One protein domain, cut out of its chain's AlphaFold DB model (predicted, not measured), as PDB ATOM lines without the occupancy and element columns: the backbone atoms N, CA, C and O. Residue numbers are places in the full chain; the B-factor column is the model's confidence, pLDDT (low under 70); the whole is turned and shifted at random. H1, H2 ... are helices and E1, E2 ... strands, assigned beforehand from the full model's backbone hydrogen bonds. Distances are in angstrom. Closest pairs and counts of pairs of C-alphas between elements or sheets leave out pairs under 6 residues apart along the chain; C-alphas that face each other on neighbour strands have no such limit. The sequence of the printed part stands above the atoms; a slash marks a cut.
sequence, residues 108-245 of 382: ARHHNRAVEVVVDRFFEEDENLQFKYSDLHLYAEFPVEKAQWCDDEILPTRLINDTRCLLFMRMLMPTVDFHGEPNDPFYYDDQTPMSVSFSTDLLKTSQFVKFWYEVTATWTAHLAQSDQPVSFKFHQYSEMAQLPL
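What this domain is: This is residues 108 to 245 of the 382 residues of an uncharacterized protein of Steinernema glaseri (UniProt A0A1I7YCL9). What shape is this? A long, twisted sheet of E3, E4, E5, E7, E8 and E9 is partly covered by a small sheet of E1, E2 and E6, the two making a sandwich, that is, two sheets face to face. The hairpin of E7 and E8 runs on beyond the small sheet as a long arm, and its turn, residues 223 to 228, sticks out, as do residues 181 to 186. What is it made of? The 138 printed residues include three named helices and nine named strands, in the order E1 E2 E3 H1 E4 E5 H2 E6 H3 E7 E8 E9, and the class is mostly strand. The larger sheet is branched, the smaller has the order E1 - E2 - E6, and the neighbours in both are antiparallel. The whole is loose, with a radius of gyration of the C-alphas of 18.2 A and spans of 57 by 39 by 25 A.

How they stand to each other: How is the branched sheet joined? E7, residues 208 to 222, has E3, residues 131 to 143, on one side, with N 139 and O 212 2.8 A apart, and E8, residues 229 to 237, and E9, residues 241 to 244, on the other, with N 217 and O 234 2.8 A and N 209 and O 243 2.9 A apart. E3 bends by 62 degrees at residue 134 and has E5, residues 164 to 170, on its other side, N 140 and O 167 being 2.8 A apart. E4, residues 157 to 160, forms a hairpin with E5, N 158 and O 166 being 2.8 A apart. Where is the second sheet? E2, residues 114 to 119, is the inner strand between E1, residues 108 to 111, and E6, residues 194 to 199, with N 109 and O 116, and N 117 and O 196, each 2.8 A apart. The facing parts of the two sheets are 9.9 A centre to centre, their strands at 28 degrees; the closest C-alphas of E1 and E9, Ala 108 and Leu 243, are 6.5 A apart. And the helices? H1, residues 147 to 150, is on the branched sheet at a height of 7.6 A, only just over none of its strands, 2 of its C-alphas falling on E4 and 2 on E5. H2, residues 174 to 177, only grazes that sheet, and H3, residues 200 to 203, only grazes both. The three are too short for an O i to N i+4 pair; the one O i to N i+3 pair is within hydrogen-bond range in H1 and H3 but not in H2.

Where its parts are: Which strands are long? E7 measures 45.0 A, E3 34.7 A, E8 24.9 A and E5 20.1 A from first to last C-alpha. Where are the anchors? E1 begins at C-alpha 108 (135.394, 205.878, 117.657), E7 ends at C-alpha 222 (162.278, 198.736, 144.198), and E9 ends at C-alpha 244 (135.795, 207.410, 108.018).

The domain as a whole: How far does it reach? The two C-alphas farthest apart, those of Asn 112 and Gln 225, are 58.4 A apart, and the printed part has no cut. Which links are long, and where is confidence low? E2 to E3, 11 residues, and H2 to E6, 16 residues, are long links; pLDDT is under 70 at residues 151 to 155, 178 to 188 and 223 to 228.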
ATOM      1  N   ALA A 108     136.122 204.742 118.210       89.75
ATOM      2  CA  ALA A 108     135.394 205.878 117.657       89.75
ATOM      3  C   ALA A 108     134.175 205.416 116.845       89.75
ATOM      4  O   ALA A 108     134.253 204.442 116.094       89.75
ATOM      5  N   ARG A 109     133.049 206.116 116.989       88.00
ATOM      6  CA  ARG A 109     131.801 205.871 116.259       88.00
ATOM      7  C   ARG A 109     131.271 207.173 115.681       88.00
ATOM      8  O   ARG A 109     131.260 208.201 116.353       88.00
ATOM      9  N   HIS A 110     130.820 207.110 114.434       82.94
ATOM     10  CA  HIS A 110     130.172 208.224 113.759       82.94
ATOM     11  C   HIS A 110     128.651 208.066 113.839       82.94
ATOM     12  O   HIS A 110     128.090 207.079 113.363       82.94
ATOM     13  N   HIS A 111     127.999 209.061 114.427       81.38
ATOM     14  CA  HIS A 111     126.555 209.269 114.409       81.38
ATOM     15  C   HIS A 111     126.237 210.436 113.464       81.38
ATOM     16  O   HIS A 111     127.118 211.229 113.157       81.38
ATOM     17  N   ASN A 112     124.974 210.611 113.055       76.62
ATOM     18  CA  ASN A 112     124.555 211.605 112.044       76.62
ATOM     19  C   ASN A 112     125.222 212.999 112.121       76.62
ATOM     20  O   ASN A 112     125.435 213.614 111.081       76.62
ATOM     21  N   ARG A 113     125.464 213.538 113.325       82.00
ATOM     22  CA  ARG A 113     126.102 214.856 113.543       82.00
ATOM     23  C   ARG A 113     127.126 214.864 114.678       82.00
ATOM     24  O   ARG A 113     127.471 215.921 115.201       82.00
ATOM     25  N   ALA A 114     127.555 213.692 115.123       85.75
ATOM     26  CA  ALA A 114     128.425 213.582 116.282       85.75
ATOM     27  C   ALA A 114     129.404 212.432 116.107       85.75
ATOM     28  O   ALA A 114     129.048 211.374 115.592       85.75
ATOM     29  N   VAL A 115     130.629 212.638 116.570       87.56
ATOM     30  CA  VAL A 115     131.602 211.566 116.733       87.56
ATOM     31  C   VAL A 115     131.740 211.293 118.216       87.56
ATOM     32  O   VAL A 115     132.073 212.185 118.993       87.56
ATOM     33  N   GLU A 116     131.461 210.053 118.589       89.88
ATOM     34  CA  GLU A 116     131.645 209.537 119.936       89.88
ATOM     35  C   GLU A 116     132.954 208.751 119.980       89.88
ATOM     36  O   GLU A 116     133.175 207.852 119.167       89.88
ATOM     37  N   VAL A 117     133.826 209.083 120.925       91.69
ATOM     38  CA  VAL A 117     135.098 208.402 121.152       91.69
ATOM     39  C   VAL A 117     135.100 207.837 122.558       91.69
ATOM     40  O   VAL A 117     134.910 208.567 123.528       91.69
ATOM     41  N   VAL A 118     135.320 206.531 122.654       92.12
ATOM     42  CA  VAL A 118     135.321 205.772 123.900       92.12
ATOM     43  C   VAL A 118     136.724 205.242 124.167       92.12
ATOM     44  O   VAL A 118     137.299 204.535 123.335       92.12
ATOM     45  N   VAL A 119     137.248 205.556 125.346       92.00
ATOM     46  CA  VAL A 119     138.503 205.035 125.888       92.00
ATOM     47  C   VAL A 119     138.162 204.087 127.033       92.00
ATOM     48  O   VAL A 119     137.474 204.458 127.989       92.00
ATOM     49  N   ASP A 120     138.614 202.841 126.912       90.31
ATOM     50  CA  ASP A 120     138.415 201.827 127.944       90.31
ATOM     51  C   ASP A 120     139.286 202.121 129.177       90.31
ATOM     52  O   ASP A 120     140.296 202.826 129.103       90.31
ATOM     53  N   ARG A 121     138.889 201.589 130.336       89.31
ATOM     54  CA  ARG A 121     139.563 201.811 131.624       89.31
ATOM     55  C   ARG A 121     140.815 200.948 131.767       89.31
ATOM     56  O   ARG A 121     140.916 200.115 132.659       89.31
ATOM     57  N   PHE A 122     141.790 201.170 130.893       89.81
ATOM     58  CA  PHE A 122     143.043 200.409 130.877       89.81
ATOM     59  C   PHE A 122     143.788 200.462 132.225       89.81
ATOM     60  O   PHE A 122     144.507 199.532 132.568       89.81
ATOM     61  N   PHE A 123     143.612 201.532 133.008       88.75
ATOM     62  CA  PHE A 123     144.246 201.714 134.318       88.75
ATOM     63  C   PHE A 123     143.655 200.833 135.433       88.75
ATOM     64  O   PHE A 123     144.242 200.759 136.508       88.75
ATOM     65  N   GLU A 124     142.522 200.165 135.195       87.62
ATOM     66  CA  GLU A 124     141.919 199.195 136.125       87.62
ATOM     67  C   GLU A 124     142.285 197.741 135.775       87.62
ATOM     68  O   GLU A 124     141.934 196.820 136.509       87.62
ATOM     69  N   GLU A 125     143.003 197.516 134.671       87.81
ATOM     70  CA  GLU A 125     143.440 196.185 134.246       87.81
ATOM     71  C   GLU A 125     144.636 195.695 135.076       87.81
ATOM     72  O   GLU A 125     145.577 196.451 135.332       87.81
ATOM     73  N   ASP A 126     144.647 194.404 135.433       85.31
ATOM     74  CA  ASP A 126     145.660 193.787 136.307       85.31
ATOM     75  C   ASP A 126     147.111 194.062 135.864       85.31
ATOM     76  O   ASP A 126     147.992 194.301 136.692       85.31
ATOM     77  N   GLU A 127     147.371 194.066 134.553       82.69
ATOM     78  CA  GLU A 127     148.704 194.302 133.978       82.69
ATOM     79  C   GLU A 127     149.208 195.744 134.186       82.69
ATOM     80  O   GLU A 127     150.419 196.005 134.173       82.69
ATOM     81  N   ASN A 128     148.280 196.677 134.414       85.50
ATOM     82  CA  ASN A 128     148.519 198.111 134.504       85.50
ATOM     83  C   ASN A 128     148.461 198.647 135.944       85.50
ATOM     84  O   ASN A 128     148.929 199.758 136.188       85.50
ATOM     85  N   LEU A 129     148.005 197.849 136.921       85.25
ATOM     86  CA  LEU A 129     147.928 198.236 138.344       85.25
ATOM     87  C   LEU A 129     149.284 198.615 138.968       85.25
ATOM     88  O   LEU A 129     149.344 199.287 139.997       85.25
ATOM     89  N   GLN A 130     150.390 198.185 138.359       84.75
ATOM     90  CA  GLN A 130     151.745 198.563 138.771       84.75
ATOM     91  C   GLN A 130     152.099 200.029 138.458       84.75
ATOM     92  O   GLN A 130     153.120 200.531 138.939       84.75
ATOM     93  N   PHE A 131     151.294 200.712 137.642       87.69
ATOM     94  CA  PHE A 131     151.509 202.089 137.224       87.69
ATOM     95  C   PHE A 131     150.505 203.028 137.893       87.69
ATOM     96  O   PHE A 131     149.326 202.722 138.040       87.69
ATOM     97  N   LYS A 132     150.973 204.219 138.270       90.06
ATOM     98  CA  LYS A 132     150.114 205.335 138.671       90.06
ATOM     99  C   LYS A 132     149.898 206.250 137.477       90.06
ATOM    100  O   LYS A 132     150.865 206.839 136.990       90.06
ATOM    101  N   TYR A 133     148.662 206.358 137.017       90.50
ATOM    102  CA  TYR A 133     148.304 207.159 135.851       90.50
ATOM    103  C   TYR A 133     147.928 208.595 136.224       90.50
ATOM    104  O   TYR A 133     147.491 208.856 137.340       90.50
ATOM    105  N   SER A 134     148.120 209.529 135.294       90.06
ATOM    106  CA  SER A 134     147.656 210.916 135.367       90.06
ATOM    107  C   SER A 134     147.536 211.511 133.959       90.06
ATOM    108  O   SER A 134     148.063 210.958 132.991       90.06
ATOM    109  N   ASP A 135     146.870 212.661 133.845       89.06
ATOM    110  CA  ASP A 135     146.930 213.526 132.658       89.06
ATOM    111  C   ASP A 135     146.561 212.822 131.339       89.06
ATOM    112  O   ASP A 135     147.300 212.892 130.352       89.06
ATOM    113  N   LEU A 136     145.422 212.124 131.312       91.44
ATOM    114  CA  LEU A 136     144.915 211.487 130.098       91.44
ATOM    115  C   LEU A 136     144.444 212.544 129.090       91.44
ATOM    116  O   LEU A 136     143.546 213.336 129.374       91.44
ATOM    117  N   HIS A 137     145.018 212.516 127.890       91.81
ATOM    118  CA  HIS A 137     144.665 213.396 126.784       91.81
ATOM    119  C   HIS A 137     144.248 212.587 125.559       91.81
ATOM    120  O   HIS A 137     144.982 211.717 125.096       91.81
ATOM    121  N   LEU A 138     143.083 212.908 125.004       92.44
ATOM    122  CA  LEU A 138     142.628 212.407 123.716       92.44
ATOM    123  C   LEU A 138     143.034 213.382 122.619       92.44
ATOM    124  O   LEU A 138     142.833 214.587 122.751       92.44
ATOM    125  N   TYR A 139     143.541 212.845 121.518       91.50
ATOM    126  CA  TYR A 139     143.919 213.589 120.328       91.50
ATOM    127  C   TYR A 139     143.050 213.174 119.150       91.50
ATOM    128  O   TYR A 139     142.741 211.994 118.968       91.50
ATOM    129  N   ALA A 140     142.707 214.154 118.321       91.62
ATOM    130  CA  ALA A 140     142.033 213.956 117.054       91.62
ATOM    131  C   ALA A 140     142.750 214.749 115.953       91.62
ATOM    132  O   ALA A 140     142.803 215.977 115.988       91.62
ATOM    133  N   GLU A 141     143.303 214.049 114.965       91.81
ATOM    134  CA  GLU A 141     143.943 214.652 113.792       91.81
ATOM    135  C   GLU A 141     143.056 214.485 112.564       91.81
ATOM    136  O   GLU A 141     142.649 213.371 112.219       91.81
ATOM    137  N   PHE A 142     142.803 215.587 111.863       91.06
ATOM    138  CA  PHE A 142     142.015 215.580 110.638       91.06
ATOM    139  C   PHE A 142     142.554 216.580 109.609       91.06
ATOM    140  O   PHE A 142     143.065 217.643 109.973       91.06
ATOM    141  N   PRO A 143     142.490 216.247 108.310       89.31
ATOM    142  CA  PRO A 143     142.857 217.168 107.244       89.31
ATOM    143  C   PRO A 143     141.876 218.342 107.141       89.31
ATOM    144  O   PRO A 143     140.674 218.187 107.349       89.31
ATOM    145  N   VAL A 144     142.396 219.500 106.737       87.44
ATOM    146  CA  VAL A 144     141.609 220.687 106.394       87.44
ATOM    147  C   VAL A 144     142.101 221.314 105.097       87.44
ATOM    148  O   VAL A 144     143.290 221.295 104.786       87.44
ATOM    149  N   GLU A 145     141.179 221.910 104.343       84.12
ATOM    150  CA  GLU A 145     141.515 222.627 103.105       84.12
ATOM    151  C   GLU A 145     142.099 224.016 103.373       84.12
ATOM    152  O   GLU A 145     142.847 224.550 102.555       84.12
ATOM    153  N   LYS A 146     141.734 224.625 104.506       83.06
ATOM    154  CA  LYS A 146     142.160 225.970 104.892       83.06
ATOM    155  C   LYS A 146     142.673 225.954 106.323       83.06
ATOM    156  O   LYS A 146     141.945 225.570 107.229       83.06
ATOM    157  N   ALA A 147     143.885 226.461 106.528       81.88
ATOM    158  CA  ALA A 147     144.521 226.568 107.843       81.88
ATOM    159  C   ALA A 147     143.664 227.305 108.892       81.88
ATOM    160  O   ALA A 147     143.647 226.927 110.056       81.88
ATOM    161  N   GLN A 148     142.895 228.309 108.456       81.75
ATOM    162  CA  GLN A 148     141.972 229.094 109.290       81.75
ATOM    163  C   GLN A 148     140.876 228.249 109.950       81.75
ATOM    164  O   GLN A 148     140.227 228.698 110.882       81.75
ATOM    165  N   TRP A 149     140.630 227.040 109.452       80.31
ATOM    166  CA  TRP A 149     139.653 226.132 110.039       80.31
ATOM    167  C   TRP A 149     140.173 225.394 111.275       80.31
ATOM    168  O   TRP A 149     139.389 224.700 111.915       80.31
ATOM    169  N   CYS A 150     141.462 225.544 111.599       78.31
ATOM    170  CA  CYS A 150     142.055 225.043 112.835       78.31
ATOM    171  C   CYS A 150     142.036 226.062 113.981       78.31
ATOM    172  O   CYS A 150     142.545 225.726 115.043       78.31
ATOM    173  N   ASP A 151     141.499 227.268 113.785       69.62
ATOM    174  CA  ASP A 151     141.221 228.210 114.875       69.62
ATOM    175  C   ASP A 151     139.764 228.010 115.307       69.62
ATOM    176  O   ASP A 151     138.844 228.553 114.690       69.62
ATOM    177  N   ASP A 152     139.547 227.178 116.324       66.06
ATOM    178  CA  ASP A 152     138.250 227.039 116.981       66.06
ATOM    179  C   ASP A 152     138.348 227.624 118.397       66.06
ATOM    180  O   ASP A 152     139.289 227.338 119.135       66.06
ATOM    181  N   GLU A 153     137.403 228.488 118.772       61.72
ATOM    182  CA  GLU A 153     137.386 229.125 120.099       61.72
ATOM    183  C   GLU A 153     136.921 228.156 121.198       61.72
ATOM    184  O   GLU A 153     137.136 228.414 122.382       61.72
ATOM    185  N   ILE A 154     136.265 227.052 120.823       66.94
ATOM    186  CA  ILE A 154     135.567 226.170 121.764       66.94
ATOM    187  C   ILE A 154     136.494 225.089 122.324       66.94
ATOM    188  O   ILE A 154     136.375 224.717 123.492       66.94
ATOM    189  N   LEU A 155     137.407 224.561 121.509       68.00
ATOM    190  CA  LEU A 155     138.343 223.520 121.924       68.00
ATOM    191  C   LEU A 155     139.753 223.837 121.430       68.00
ATOM    192  O   LEU A 155     139.902 224.337 120.317       68.00
ATOM    193  N   PRO A 156     140.795 223.503 122.208       71.50
ATOM    194  CA  PRO A 156     142.155 223.812 121.818       71.50
ATOM    195  C   PRO A 156     142.555 222.980 120.593       71.50
ATOM    196  O   PRO A 156     142.667 221.750 120.629       71.50
ATOM    197  N   THR A 157     142.773 223.685 119.487       80.06
ATOM    198  CA  THR A 157     143.168 223.130 118.197       80.06
ATOM    199  C   THR A 157     144.497 223.721 117.748       80.06
ATOM    200  O   THR A 157     144.794 224.895 117.946       80.06
ATOM    201  N   ARG A 158     145.340 222.888 117.137       82.94
ATOM    202  CA  ARG A 158     146.653 223.278 116.622       82.94
ATOM    203  C   ARG A 158     146.778 222.924 115.150       82.94
ATOM    204  O   ARG A 158     146.540 221.785 114.755       82.94
ATOM    205  N   LEU A 159     147.234 223.877 114.345       82.75
ATOM    206  CA  LEU A 159     147.579 223.638 112.947       82.75
ATOM    207  C   LEU A 159     148.883 222.830 112.828       82.75
ATOM    208  O   LEU A 159     149.897 223.153 113.453       82.75
ATOM    209  N   ILE A 160     148.870 221.798 111.986       83.25
ATOM    210  CA  ILE A 160     150.026 220.972 111.629       83.25
ATOM    211  C   ILE A 160     150.234 221.033 110.113       83.25
ATOM    212  O   ILE A 160     149.385 220.594 109.336       83.25
ATOM    213  N   ASN A 161     151.414 221.494 109.691       81.56
ATOM    214  CA  ASN A 161     151.850 221.525 108.286       81.56
ATOM    215  C   ASN A 161     150.827 222.181 107.332       81.56
ATOM    216  O   ASN A 161     150.612 221.670 106.232       81.56
ATOM    217  N   ASP A 162     150.143 223.239 107.780       81.12
ATOM    218  CA  ASP A 162     149.158 224.048 107.033       81.12
ATOM    219  C   ASP A 162     147.948 223.307 106.432       81.12
ATOM    220  O   ASP A 162     147.128 223.903 105.739       81.12
ATOM    221  N   THR A 163     147.815 222.008 106.697       85.31
ATOM    222  CA  THR A 163     146.876 221.109 106.001       85.31
ATOM    223  C   THR A 163     146.122 220.184 106.945       85.31
ATOM    224  O   THR A 163     145.265 219.415 106.511       85.31
ATOM    225  N   ARG A 164     146.453 220.205 108.238       87.00
ATOM    226  CA  ARG A 164     145.875 219.319 109.247       87.00
ATOM    227  C   ARG A 164     145.618 220.087 110.530       87.00
ATOM    228  O   ARG A 164     146.458 220.888 110.932       87.00
ATOM    229  N   CYS A 165     144.503 219.800 111.183       88.50
ATOM    230  CA  CYS A 165     144.246 220.248 112.543       88.50
ATOM    231  C   CYS A 165     144.488 219.098 113.514       88.50
ATOM    232  O   CYS A 165     144.155 217.948 113.224       88.50
ATOM    233  N   LEU A 166     145.044 219.434 114.670       89.75
ATOM    234  CA  LEU A 166     145.125 218.578 115.839       89.75
ATOM    235  C   LEU A 166     144.251 219.179 116.930       89.75
ATOM    236  O   LEU A 166     144.596 220.207 117.502       89.75
ATOM    237  N   LEU A 167     143.139 218.522 117.209       87.94
ATOM    238  CA  LEU A 167     142.339 218.752 118.398       87.94
ATOM    239  C   LEU A 167     142.914 217.898 119.529       87.94
ATOM    240  O   LEU A 167     143.264 216.737 119.308       87.94
ATOM    241  N   PHE A 168     143.001 218.447 120.734       87.69
ATOM    242  CA  PHE A 168     143.373 217.676 121.915       87.69
ATOM    243  C   PHE A 168     142.509 218.070 123.103       87.69
ATOM    244  O   PHE A 168     142.073 219.209 123.219       87.69
ATOM    245  N   MET A 169     142.233 217.125 123.991       86.00
ATOM    246  CA  MET A 169     141.418 217.395 125.168       86.00
ATOM    247  C   MET A 169     141.791 216.486 126.324       86.00
ATOM    248  O   MET A 169     142.079 215.307 126.124       86.00
ATOM    249  N   ARG A 170     141.738 217.030 127.539       87.69
ATOM    250  CA  ARG A 170     141.892 216.235 128.753       87.69
ATOM    251  C   ARG A 170     140.628 215.406 128.977       87.69
ATOM    252  O   ARG A 170     139.524 215.947 128.990       87.69
ATOM    253  N   MET A 171     140.799 214.102 129.153       87.50
ATOM    254  CA  MET A 171     139.743 213.203 129.607       87.50
ATOM    255  C   MET A 171     139.908 212.966 131.106       87.50
ATOM    256  O   MET A 171     141.027 212.850 131.599       87.50
ATOM    257  N   LEU A 172     138.785 212.903 131.816       84.25
ATOM    258  CA  LEU A 172     138.771 212.607 133.244       84.25
ATOM    259  C   LEU A 172     138.774 211.094 133.447       84.25
ATOM    260  O   LEU A 172     137.969 210.388 132.842       84.25
ATOM    261  N   MET A 173     139.655 210.624 134.321       86.69
ATOM    262  CA  MET A 173     139.769 209.242 134.762       86.69
ATOM    263  C   MET A 173     139.066 209.095 136.120       86.69
ATOM    264  O   MET A 173     139.610 209.547 137.126       86.69
ATOM    265  N   PRO A 174     137.875 208.471 136.177       75.75
ATOM    266  CA  PRO A 174     137.030 208.376 137.369       75.75
ATOM    267  C   PRO A 174     137.794 208.047 138.672       75.75
ATOM    268  O   PRO A 174     137.846 208.875 139.571       75.75
ATOM    269  N   THR A 175     138.488 206.915 138.759       76.94
ATOM    270  CA  THR A 175     139.186 206.476 139.989       76.94
ATOM    271  C   THR A 175     140.550 207.128 140.237       76.94
ATOM    272  O   THR A 175     141.159 206.923 141.291       76.94
ATOM    273  N   VAL A 176     141.045 207.907 139.276       81.62
ATOM    274  CA  VAL A 176     142.393 208.487 139.292       81.62
ATOM    275  C   VAL A 176     142.340 209.991 139.545       81.62
ATOM    276  O   VAL A 176     143.019 210.485 140.434       81.62
ATOM    277  N   ASP A 177     141.524 210.729 138.793       78.50
ATOM    278  CA  ASP A 177     141.375 212.178 138.959       78.50
ATOM    279  C   ASP A 177     140.438 212.516 140.127       78.50
ATOM    280  O   ASP A 177     140.627 213.527 140.802       78.50
ATOM    281  N   PHE A 178     139.458 211.653 140.412       69.94
ATOM    282  CA  PHE A 178     138.595 211.794 141.582       69.94
ATOM    283  C   PHE A 178     139.119 210.915 142.708       69.94
ATOM    284  O   PHE A 178     138.528 209.914 143.114       69.94
ATOM    285  N   HIS A 179     140.250 211.333 143.269       60.19
ATOM    286  CA  HIS A 179     140.560 210.985 144.645       60.19
ATOM    287  C   HIS A 179     139.595 211.774 145.511       60.19
ATOM    288  O   HIS A 179     139.903 212.888 145.935       60.19
ATOM    289  N   GLY A 180     138.389 211.228 145.688       50.44
ATOM    290  CA  GLY A 180     137.414 211.804 146.591       50.44
ATOM    291  C   GLY A 180     138.131 212.180 147.878       50.44
ATOM    292  O   GLY A 180     138.902 211.380 148.428       50.44
ATOM    293  N   GLU A 181     137.879 213.389 148.381       52.03
ATOM    294  CA  GLU A 181     138.014 213.550 149.818       52.03
ATOM    295  C   GLU A 181     137.314 212.339 150.450       52.03
ATOM    296  O   GLU A 181     136.260 211.939 149.944       52.03
ATOM    297  N   PRO A 182     137.885 211.706 151.486       50.53
ATOM    298  CA  PRO A 182     137.446 210.398 151.984       50.53
ATOM    299  C   PRO A 182     135.968 210.309 152.426       50.53
ATOM    300  O   PRO A 182     135.555 209.275 152.934       50.53
ATOM    301  N   ASN A 183     135.172 211.364 152.226       49.44
ATOM    302  CA  ASN A 183     133.749 211.463 152.481       49.44
ATOM    303  C   ASN A 183     132.948 212.191 151.378       49.44
ATOM    304  O   ASN A 183     131.910 212.736 151.737       49.44
ATOM    305  N   ASP A 184     133.358 212.259 150.099       58.50
ATOM    306  CA  ASP A 184     132.445 212.780 149.059       58.50
ATOM    307  C   ASP A 184     131.296 211.773 148.839       58.50
ATOM    308  O   ASP A 184     131.486 210.754 148.169       58.50
ATOM    309  N   PRO A 185     130.096 212.008 149.405       56.28
ATOM    310  CA  PRO A 185     128.985 211.072 149.313       56.28
ATOM    311  C   PRO A 185     128.265 211.169 147.961       56.28
ATOM    312  O   PRO A 185     127.282 210.461 147.742       56.28
ATOM    313  N   PHE A 186     128.704 212.071 147.075       57.38
ATOM    314  CA  PHE A 186     128.084 212.334 145.782       57.38
ATOM    315  C   PHE A 186     128.875 211.751 144.612       57.38
ATOM    316  O   PHE A 186     128.333 211.683 143.507       57.38
ATOM    317  N   TYR A 187     130.114 211.307 144.839       63.12
ATOM    318  CA  TYR A 187     130.888 210.605 143.828       63.12
ATOM    319  C   TYR A 187     130.544 209.109 143.841       63.12
ATOM    320  O   TYR A 187     130.874 208.378 144.774       63.12
ATOM    321  N   TYR A 188     129.857 208.659 142.793       65.38
ATOM    322  CA  TYR A 188     129.610 207.247 142.524       65.38
ATOM    323  C   TYR A 188     130.234 206.901 141.179       65.38
ATOM    324  O   TYR A 188     129.852 207.468 140.155       65.38
ATOM    325  N   ASP A 189     131.184 205.975 141.196       73.06
ATOM    326  CA  ASP A 189     131.757 205.427 139.980       73.06
ATOM    327  C   ASP A 189     130.902 204.249 139.485       73.06
ATOM    328  O   ASP A 189     130.822 203.199 140.124       73.06
ATOM    329  N   ASP A 190     130.249 204.434 138.341       70.44
ATOM    330  CA  ASP A 190     129.376 203.449 137.702       70.44
ATOM    331  C   ASP A 190     130.120 202.452 136.795       70.44
ATOM    332  O   ASP A 190     129.482 201.647 136.114       70.44
ATOM    333  N   GLN A 191     131.458 202.487 136.800       75.00
ATOM    334  CA  GLN A 191     132.341 201.660 135.969       75.00
ATOM    335  C   GLN A 191     132.174 201.870 134.457       75.00
ATOM    336  O   GLN A 191     132.669 201.078 133.650       75.00
ATOM    337  N   THR A 192     131.510 202.947 134.032       74.88
ATOM    338  CA  THR A 192     131.333 203.215 132.603       74.88
ATOM    339  C   THR A 192     132.657 203.591 131.924       74.88
ATOM    340  O   THR A 192     133.505 204.258 132.529       74.88
ATOM    341  N   PRO A 193     132.882 203.164 130.665       77.00
ATOM    342  CA  PRO A 193     134.020 203.618 129.871       77.00
ATOM    343  C   PRO A 193     134.048 205.144 129.749       77.00
ATOM    344  O   PRO A 193     133.003 205.793 129.722       77.00
ATOM    345  N   MET A 194     135.240 205.723 129.611       87.69
ATOM    346  CA  MET A 194     135.362 207.168 129.441       87.69
ATOM    347  C   MET A 194     134.979 207.524 128.005       87.69
ATOM    348  O   MET A 194     135.624 207.072 127.058       87.69
ATOM    349  N   SER A 195     133.940 208.334 127.824       86.88
ATOM    350  CA  SER A 195     133.457 208.722 126.499       86.88
ATOM    351  C   SER A 195     133.411 210.231 126.332       86.88
ATOM    352  O   SER A 195     132.957 210.946 127.226       86.88
ATOM    353  N   VAL A 196     133.790 210.707 125.152       86.69
ATOM    354  CA  VAL A 196     133.538 212.080 124.715       86.69
ATOM    355  C   VAL A 196     132.764 212.040 123.411       86.69
ATOM    356  O   VAL A 196     133.095 211.274 122.511       86.69
ATOM    357  N   SER A 197     131.773 212.916 123.284       86.19
ATOM    358  CA  SER A 197     131.105 213.187 122.017       86.19
ATOM    359  C   SER A 197     131.356 214.629 121.598       86.19
ATOM    360  O   SER A 197     131.223 215.543 122.410       86.19
ATOM    361  N   PHE A 198     131.666 214.843 120.326       84.38
ATOM    362  CA  PHE A 198     131.817 216.181 119.761       84.38
ATOM    363  C   PHE A 198     131.153 216.277 118.382       84.38
ATOM    364  O   PHE A 198     130.950 215.269 117.700       84.38
ATOM    365  N   SER A 199     130.744 217.489 117.992       84.62
ATOM    366  CA  SER A 199     130.017 217.712 116.735       84.62
ATOM    367  C   SER A 199     130.904 217.427 115.526       84.62
ATOM    368  O   SER A 199     132.069 217.831 115.488       84.62
ATOM    369  N   THR A 200     130.333 216.812 114.490       83.19
ATOM    370  CA  THR A 200     130.997 216.658 113.185       83.19
ATOM    371  C   THR A 200     131.342 218.003 112.545       83.19
ATOM    372  O   THR A 200     132.266 218.077 111.742       83.19
ATOM    373  N   ASP A 201     130.670 219.087 112.941       82.38
ATOM    374  CA  ASP A 201     130.943 220.443 112.448       82.38
ATOM    375  C   ASP A 201     132.342 220.955 112.846       82.38
ATOM    376  O   ASP A 201     132.898 221.841 112.188       82.38
ATOM    377  N   LEU A 202     132.943 220.389 113.901       80.81
ATOM    378  CA  LEU A 202     134.331 220.668 114.291       80.81
ATOM    379  C   LEU A 202     135.329 220.077 113.288       80.81
ATOM    380  O   LEU A 202     136.420 220.606 113.107       80.81
ATOM    381  N   LEU A 203     134.927 219.013 112.592       82.38
ATOM    382  CA  LEU A 203     135.746 218.275 111.630       82.38
ATOM    383  C   LEU A 203     135.643 218.846 110.203       82.38
ATOM    384  O   LEU A 203     136.337 218.386 109.295       82.38
ATOM    385  N   LYS A 204     134.810 219.880 110.011       81.19
ATOM    386  CA  LYS A 204     134.658 220.664 108.772       81.19
ATOM    387  C   LYS A 204     134.411 219.766 107.551       81.19
ATOM    388  O   LYS A 204     133.448 219.012 107.536       81.19
ATOM    389  N   THR A 205     135.241 219.871 106.509       75.25
ATOM    390  CA  THR A 205     135.123 219.074 105.274       75.25
ATOM    391  C   THR A 205     135.922 217.775 105.320       75.25
ATOM    392  O   THR A 205     136.077 217.110 104.292       75.25
ATOM    393  N   SER A 206     136.458 217.407 106.488       83.81
ATOM    394  CA  SER A 206     137.259 216.198 106.598       83.81
ATOM    395  C   SER A 206     136.431 214.960 106.263       83.81
ATOM    396  O   SER A 206     135.257 214.851 106.606       83.81
ATOM    397  N   GLN A 207     137.071 214.001 105.600       85.94
ATOM    398  CA  GLN A 207     136.481 212.705 105.257       85.94
ATOM    399  C   GLN A 207     136.883 211.606 106.242       85.94
ATOM    400  O   GLN A 207     136.291 210.528 106.249       85.94
ATOM    401  N   PHE A 208     137.915 211.852 107.049       89.06
ATOM    402  CA  PHE A 208     138.399 210.909 108.045       89.06
ATOM    403  C   PHE A 208     139.033 211.635 109.229       89.06
ATOM    404  O   PHE A 208     139.577 212.730 109.095       89.06
ATOM    405  N   VAL A 209     139.021 210.989 110.386       91.12
ATOM    406  CA  VAL A 209     139.697 211.482 111.590       91.12
ATOM    407  C   VAL A 209     140.528 210.366 112.182       91.12
ATOM    408  O   VAL A 209     140.130 209.201 112.156       91.12
ATOM    409  N   LYS A 210     141.698 210.720 112.696       93.00
ATOM    410  CA  LYS A 210     142.575 209.814 113.430       93.00
ATOM    411  C   LYS A 210     142.494 210.134 114.909       93.00
ATOM    412  O   LYS A 210     142.689 211.285 115.278       93.00
ATOM    413  N   PHE A 211     142.267 209.119 115.726       93.00
ATOM    414  CA  PHE A 211     142.196 209.219 117.174       93.00
ATOM    415  C   PHE A 211     143.306 208.410 117.820       93.00
ATOM    416  O   PHE A 211     143.568 207.273 117.429       93.00
ATOM    417  N   TRP A 212     143.933 208.985 118.832       94.31
ATOM    418  CA  TRP A 212     144.805 208.284 119.768       94.31
ATOM    419  C   TRP A 212     144.761 209.027 121.097       94.31
ATOM    420  O   TRP A 212     144.334 210.180 121.149       94.31
ATOM    421  N   TYR A 213     145.209 208.394 122.166       92.31
ATOM    422  CA  TYR A 213     145.346 209.052 123.454       92.31
ATOM    423  C   TYR A 213     146.756 208.894 124.013       92.31
ATOM    424  O   TYR A 213     147.499 207.969 123.670       92.31
ATOM    425  N   GLU A 214     147.122 209.850 124.852       91.00
ATOM    426  CA  GLU A 214     148.352 209.873 125.627       91.00
ATOM    427  C   GLU A 214     147.984 209.914 127.100       91.00
ATOM    428  O   GLU A 214     147.105 210.673 127.504       91.00
ATOM    429  N   VAL A 215     148.661 209.113 127.909       90.81
ATOM    430  CA  VAL A 215     148.527 209.158 129.363       90.81
ATOM    431  C   VAL A 215     149.907 209.220 129.984       90.81
ATOM    432  O   VAL A 215     150.865 208.611 129.500       90.81
ATOM    433  N   THR A 216     150.015 209.965 131.071       89.88
ATOM    434  CA  THR A 216     151.216 209.973 131.888       89.88
ATOM    435  C   THR A 216     151.146 208.808 132.865       89.88
ATOM    436  O   THR A 216     150.153 208.626 133.558       89.88
ATOM    437  N   ALA A 217     152.202 208.008 132.933       88.88
ATOM    438  CA  ALA A 217     152.310 206.875 133.835       88.88
ATOM    439  C   ALA A 217     153.555 207.029 134.708       88.88
ATOM    440  O   ALA A 217     154.618 207.445 134.245       88.88
ATOM    441  N   THR A 218     153.424 206.683 135.983       88.56
ATOM    442  CA  THR A 218     154.526 206.626 136.937       88.56
ATOM    443  C   THR A 218     154.676 205.201 137.436       88.56
ATOM    444  O   THR A 218     153.765 204.648 138.046       88.56
ATOM    445  N   TRP A 219     155.842 204.614 137.202       86.25
ATOM    446  CA  TRP A 219     156.217 203.317 137.742       86.25
ATOM    447  C   TRP A 219     157.187 203.504 138.899       86.25
ATOM    448  O   TRP A 219     158.253 204.096 138.723       86.25
ATOM    449  N   THR A 220     156.835 202.999 140.075       84.88
ATOM    450  CA  THR A 220     157.725 202.999 141.236       84.88
ATOM    451  C   THR A 220     158.270 201.593 141.440       84.88
ATOM    452  O   THR A 220     157.537 200.682 141.813       84.88
ATOM    453  N   ALA A 221     159.567 201.423 141.195       77.81
ATOM    454  CA  ALA A 221     160.259 200.150 141.304       77.81
ATOM    455  C   ALA A 221     161.203 200.141 142.509       77.81
ATOM    456  O   ALA A 221     161.962 201.085 142.734       77.81
ATOM    457  N   HIS A 222     161.211 199.035 143.249       71.00
ATOM    458  CA  HIS A 222     162.278 198.736 144.198       71.00
ATOM    459  C   HIS A 222     163.394 198.017 143.444       71.00
ATOM    460  O   HIS A 222     163.247 196.859 143.053       71.00
ATOM    461  N   LEU A 223     164.493 198.721 143.183       66.94
ATOM    462  CA  LEU A 223     165.661 198.109 142.558       66.94
ATOM    463  C   LEU A 223     166.371 197.227 143.587       66.94
ATOM    464  O   LEU A 223     166.515 197.624 144.737       66.94
ATOM    465  N   ALA A 224     166.850 196.053 143.168       57.44
ATOM    466  CA  ALA A 224     167.404 195.030 144.062       57.44
ATOM    467  C   ALA A 224     168.557 195.512 144.971       57.44
ATOM    468  O   ALA A 224     168.810 194.902 146.005       57.44
ATOM    469  N   GLN A 225     169.248 196.597 144.601       60.12
ATOM    470  CA  GLN A 225     170.356 197.187 145.363       60.12
ATOM    471  C   GLN A 225     170.073 198.591 145.913       60.12
ATOM    472  O   GLN A 225     170.978 199.243 146.432       60.12
ATOM    473  N   SER A 226     168.841 199.088 145.793       58.69
ATOM    474  CA  SER A 226     168.454 200.363 146.389       58.69
ATOM    475  C   SER A 226     167.414 200.131 147.473       58.69
ATOM    476  O   SER A 226     166.302 199.691 147.191       58.69
ATOM    477  N   ASP A 227     167.750 200.508 148.707       60.66
ATOM    478  CA  ASP A 227     166.779 200.584 149.805       60.66
ATOM    479  C   ASP A 227     165.703 201.659 149.549       60.66
ATOM    480  O   ASP A 227     164.712 201.744 150.276       60.66
ATOM    481  N   GLN A 228     165.881 202.495 148.517       66.44
ATOM    482  CA  GLN A 228     164.942 203.539 148.137       66.44
ATOM    483  C   GLN A 228     164.153 203.155 146.876       66.44
ATOM    484  O   GLN A 228     164.734 202.695 145.891       66.44
ATOM    485  N   PRO A 229     162.824 203.368 146.873       77.75
ATOM    486  CA  PRO A 229     162.027 203.215 145.667       77.75
ATOM    487  C   PRO A 229     162.463 204.238 144.613       77.75
ATOM    488  O   PRO A 229     162.579 205.430 144.900       77.75
ATOM    489  N   VAL A 230     162.651 203.782 143.377       81.88
ATOM    490  CA  VAL A 230     162.954 204.642 142.231       81.88
ATOM    491  C   VAL A 230     161.693 204.815 141.399       81.88
ATOM    492  O   VAL A 230     161.046 203.835 141.039       81.88
ATOM    493  N   SER A 231     161.335 206.064 141.103       84.31
ATOM    494  CA  SER A 231     160.140 206.382 140.319       84.31
ATOM    495  C   SER A 231     160.500 206.855 138.914       84.31
ATOM    496  O   SER A 231     161.319 207.758 138.742       84.31
ATOM    497  N   PHE A 232     159.844 206.267 137.921       85.62
ATOM    498  CA  PHE A 232     159.951 206.621 136.513       85.62
ATOM    499  C   PHE A 232     158.595 207.120 136.019       85.62
ATOM    500  O   PHE A 232     157.653 206.346 135.900       85.62
ATOM    501  N   LYS A 233     158.504 208.411 135.723       85.62
ATOM    502  CA  LYS A 233     157.429 209.066 134.971       85.62
ATOM    503  C   LYS A 233     157.705 208.982 133.466       85.62
ATOM    504  O   LYS A 233     158.805 209.331 133.030       85.62
ATOM    505  N   PHE A 234     156.734 208.537 132.681       83.12
ATOM    506  CA  PHE A 234     156.820 208.406 131.226       83.12
ATOM    507  C   PHE A 234     155.439 208.566 130.584       83.12
ATOM    508  O   PHE A 234     154.416 208.370 131.234       83.12
ATOM    509  N   HIS A 235     155.411 208.895 129.295       83.25
ATOM    510  CA  HIS A 235     154.178 208.950 128.513       83.25
ATOM    511  C   HIS A 235     153.932 207.620 127.800       83.25
ATOM    512  O   HIS A 235     154.827 207.092 127.132       83.25
ATOM    513  N   GLN A 236     152.718 207.090 127.933       83.56
ATOM    514  CA  GLN A 236     152.218 205.972 127.141       83.56
ATOM    515  C   GLN A 236     151.271 206.485 126.067       83.56
ATOM    516  O   GLN A 236     150.482 207.397 126.299       83.56
ATOM    517  N   TYR A 237     151.353 205.863 124.897       85.88
ATOM    518  CA  TYR A 237     150.528 206.189 123.746       85.88
ATOM    519  C   TYR A 237     149.673 204.986 123.381       85.88
ATOM    520  O   TYR A 237     150.146 203.844 123.417       85.88
ATOM    521  N   SER A 238     148.434 205.256 122.995       89.88
ATOM    522  CA  SER A 238     147.589 204.244 122.385       89.88
ATOM    523  C   SER A 238     148.005 203.950 120.949       89.88
ATOM    524  O   SER A 238     148.666 204.749 120.275       89.88
ATOM    525  N   GLU A 239     147.534 202.821 120.440       89.00
ATOM    526  CA  GLU A 239     147.392 202.636 119.004       89.00
ATOM    527  C   GLU A 239     146.430 203.681 118.410       89.00
ATOM    528  O   GLU A 239     145.608 204.288 119.105       89.00
ATOM    529  N   MET A 240     146.555 203.915 117.105       90.56
ATOM    530  CA  MET A 240     145.760 204.910 116.393       90.56
ATOM    531  C   MET A 240     144.527 204.256 115.769       90.56
ATOM    532  O   MET A 240     144.653 203.317 114.985       90.56
ATOM    533  N   ALA A 241     143.349 204.800 116.052       91.06
ATOM    534  CA  ALA A 241     142.116 204.468 115.354       91.06
ATOM    535  C   ALA A 241     141.865 205.479 114.232       91.06
ATOM    536  O   ALA A 241     142.056 206.678 114.419       91.06
ATOM    537  N   GLN A 242     141.408 205.020 113.069       92.06
ATOM    538  CA  GLN A 242     140.977 205.896 111.981       92.06
ATOM    539  C   GLN A 242     139.487 205.687 111.716       92.06
ATOM    540  O   GLN A 242     139.055 204.564 111.470       92.06
ATOM    541  N   LEU A 243     138.722 206.776 111.744       90.19
ATOM    542  CA  LEU A 243     137.283 206.784 111.506       90.19
ATOM    543  C   LEU A 243     136.983 207.470 110.166       90.19
ATOM    544  O   LEU A 243     137.287 208.658 110.026       90.19
ATOM    545  N   PRO A 244     136.391 206.770 109.186       88.06
ATOM    546  CA  PRO A 244     135.795 207.410 108.018       88.06
ATOM    547  C   PRO A 244     134.486 208.122 108.401       88.06
ATOM    548  O   PRO A 244     133.671 207.588 109.148       88.06
ATOM    549  N   LEU A 245     134.272 209.329 107.874       82.31
ATOM    550  CA  LEU A 245     133.056 210.127 108.106       82.31
ATOM    551  C   LEU A 245     132.033 210.002 106.964       82.31
ATOM    552  O   LEU A 245     130.888 210.422 107.106       82.31
TER     553      LEU A 245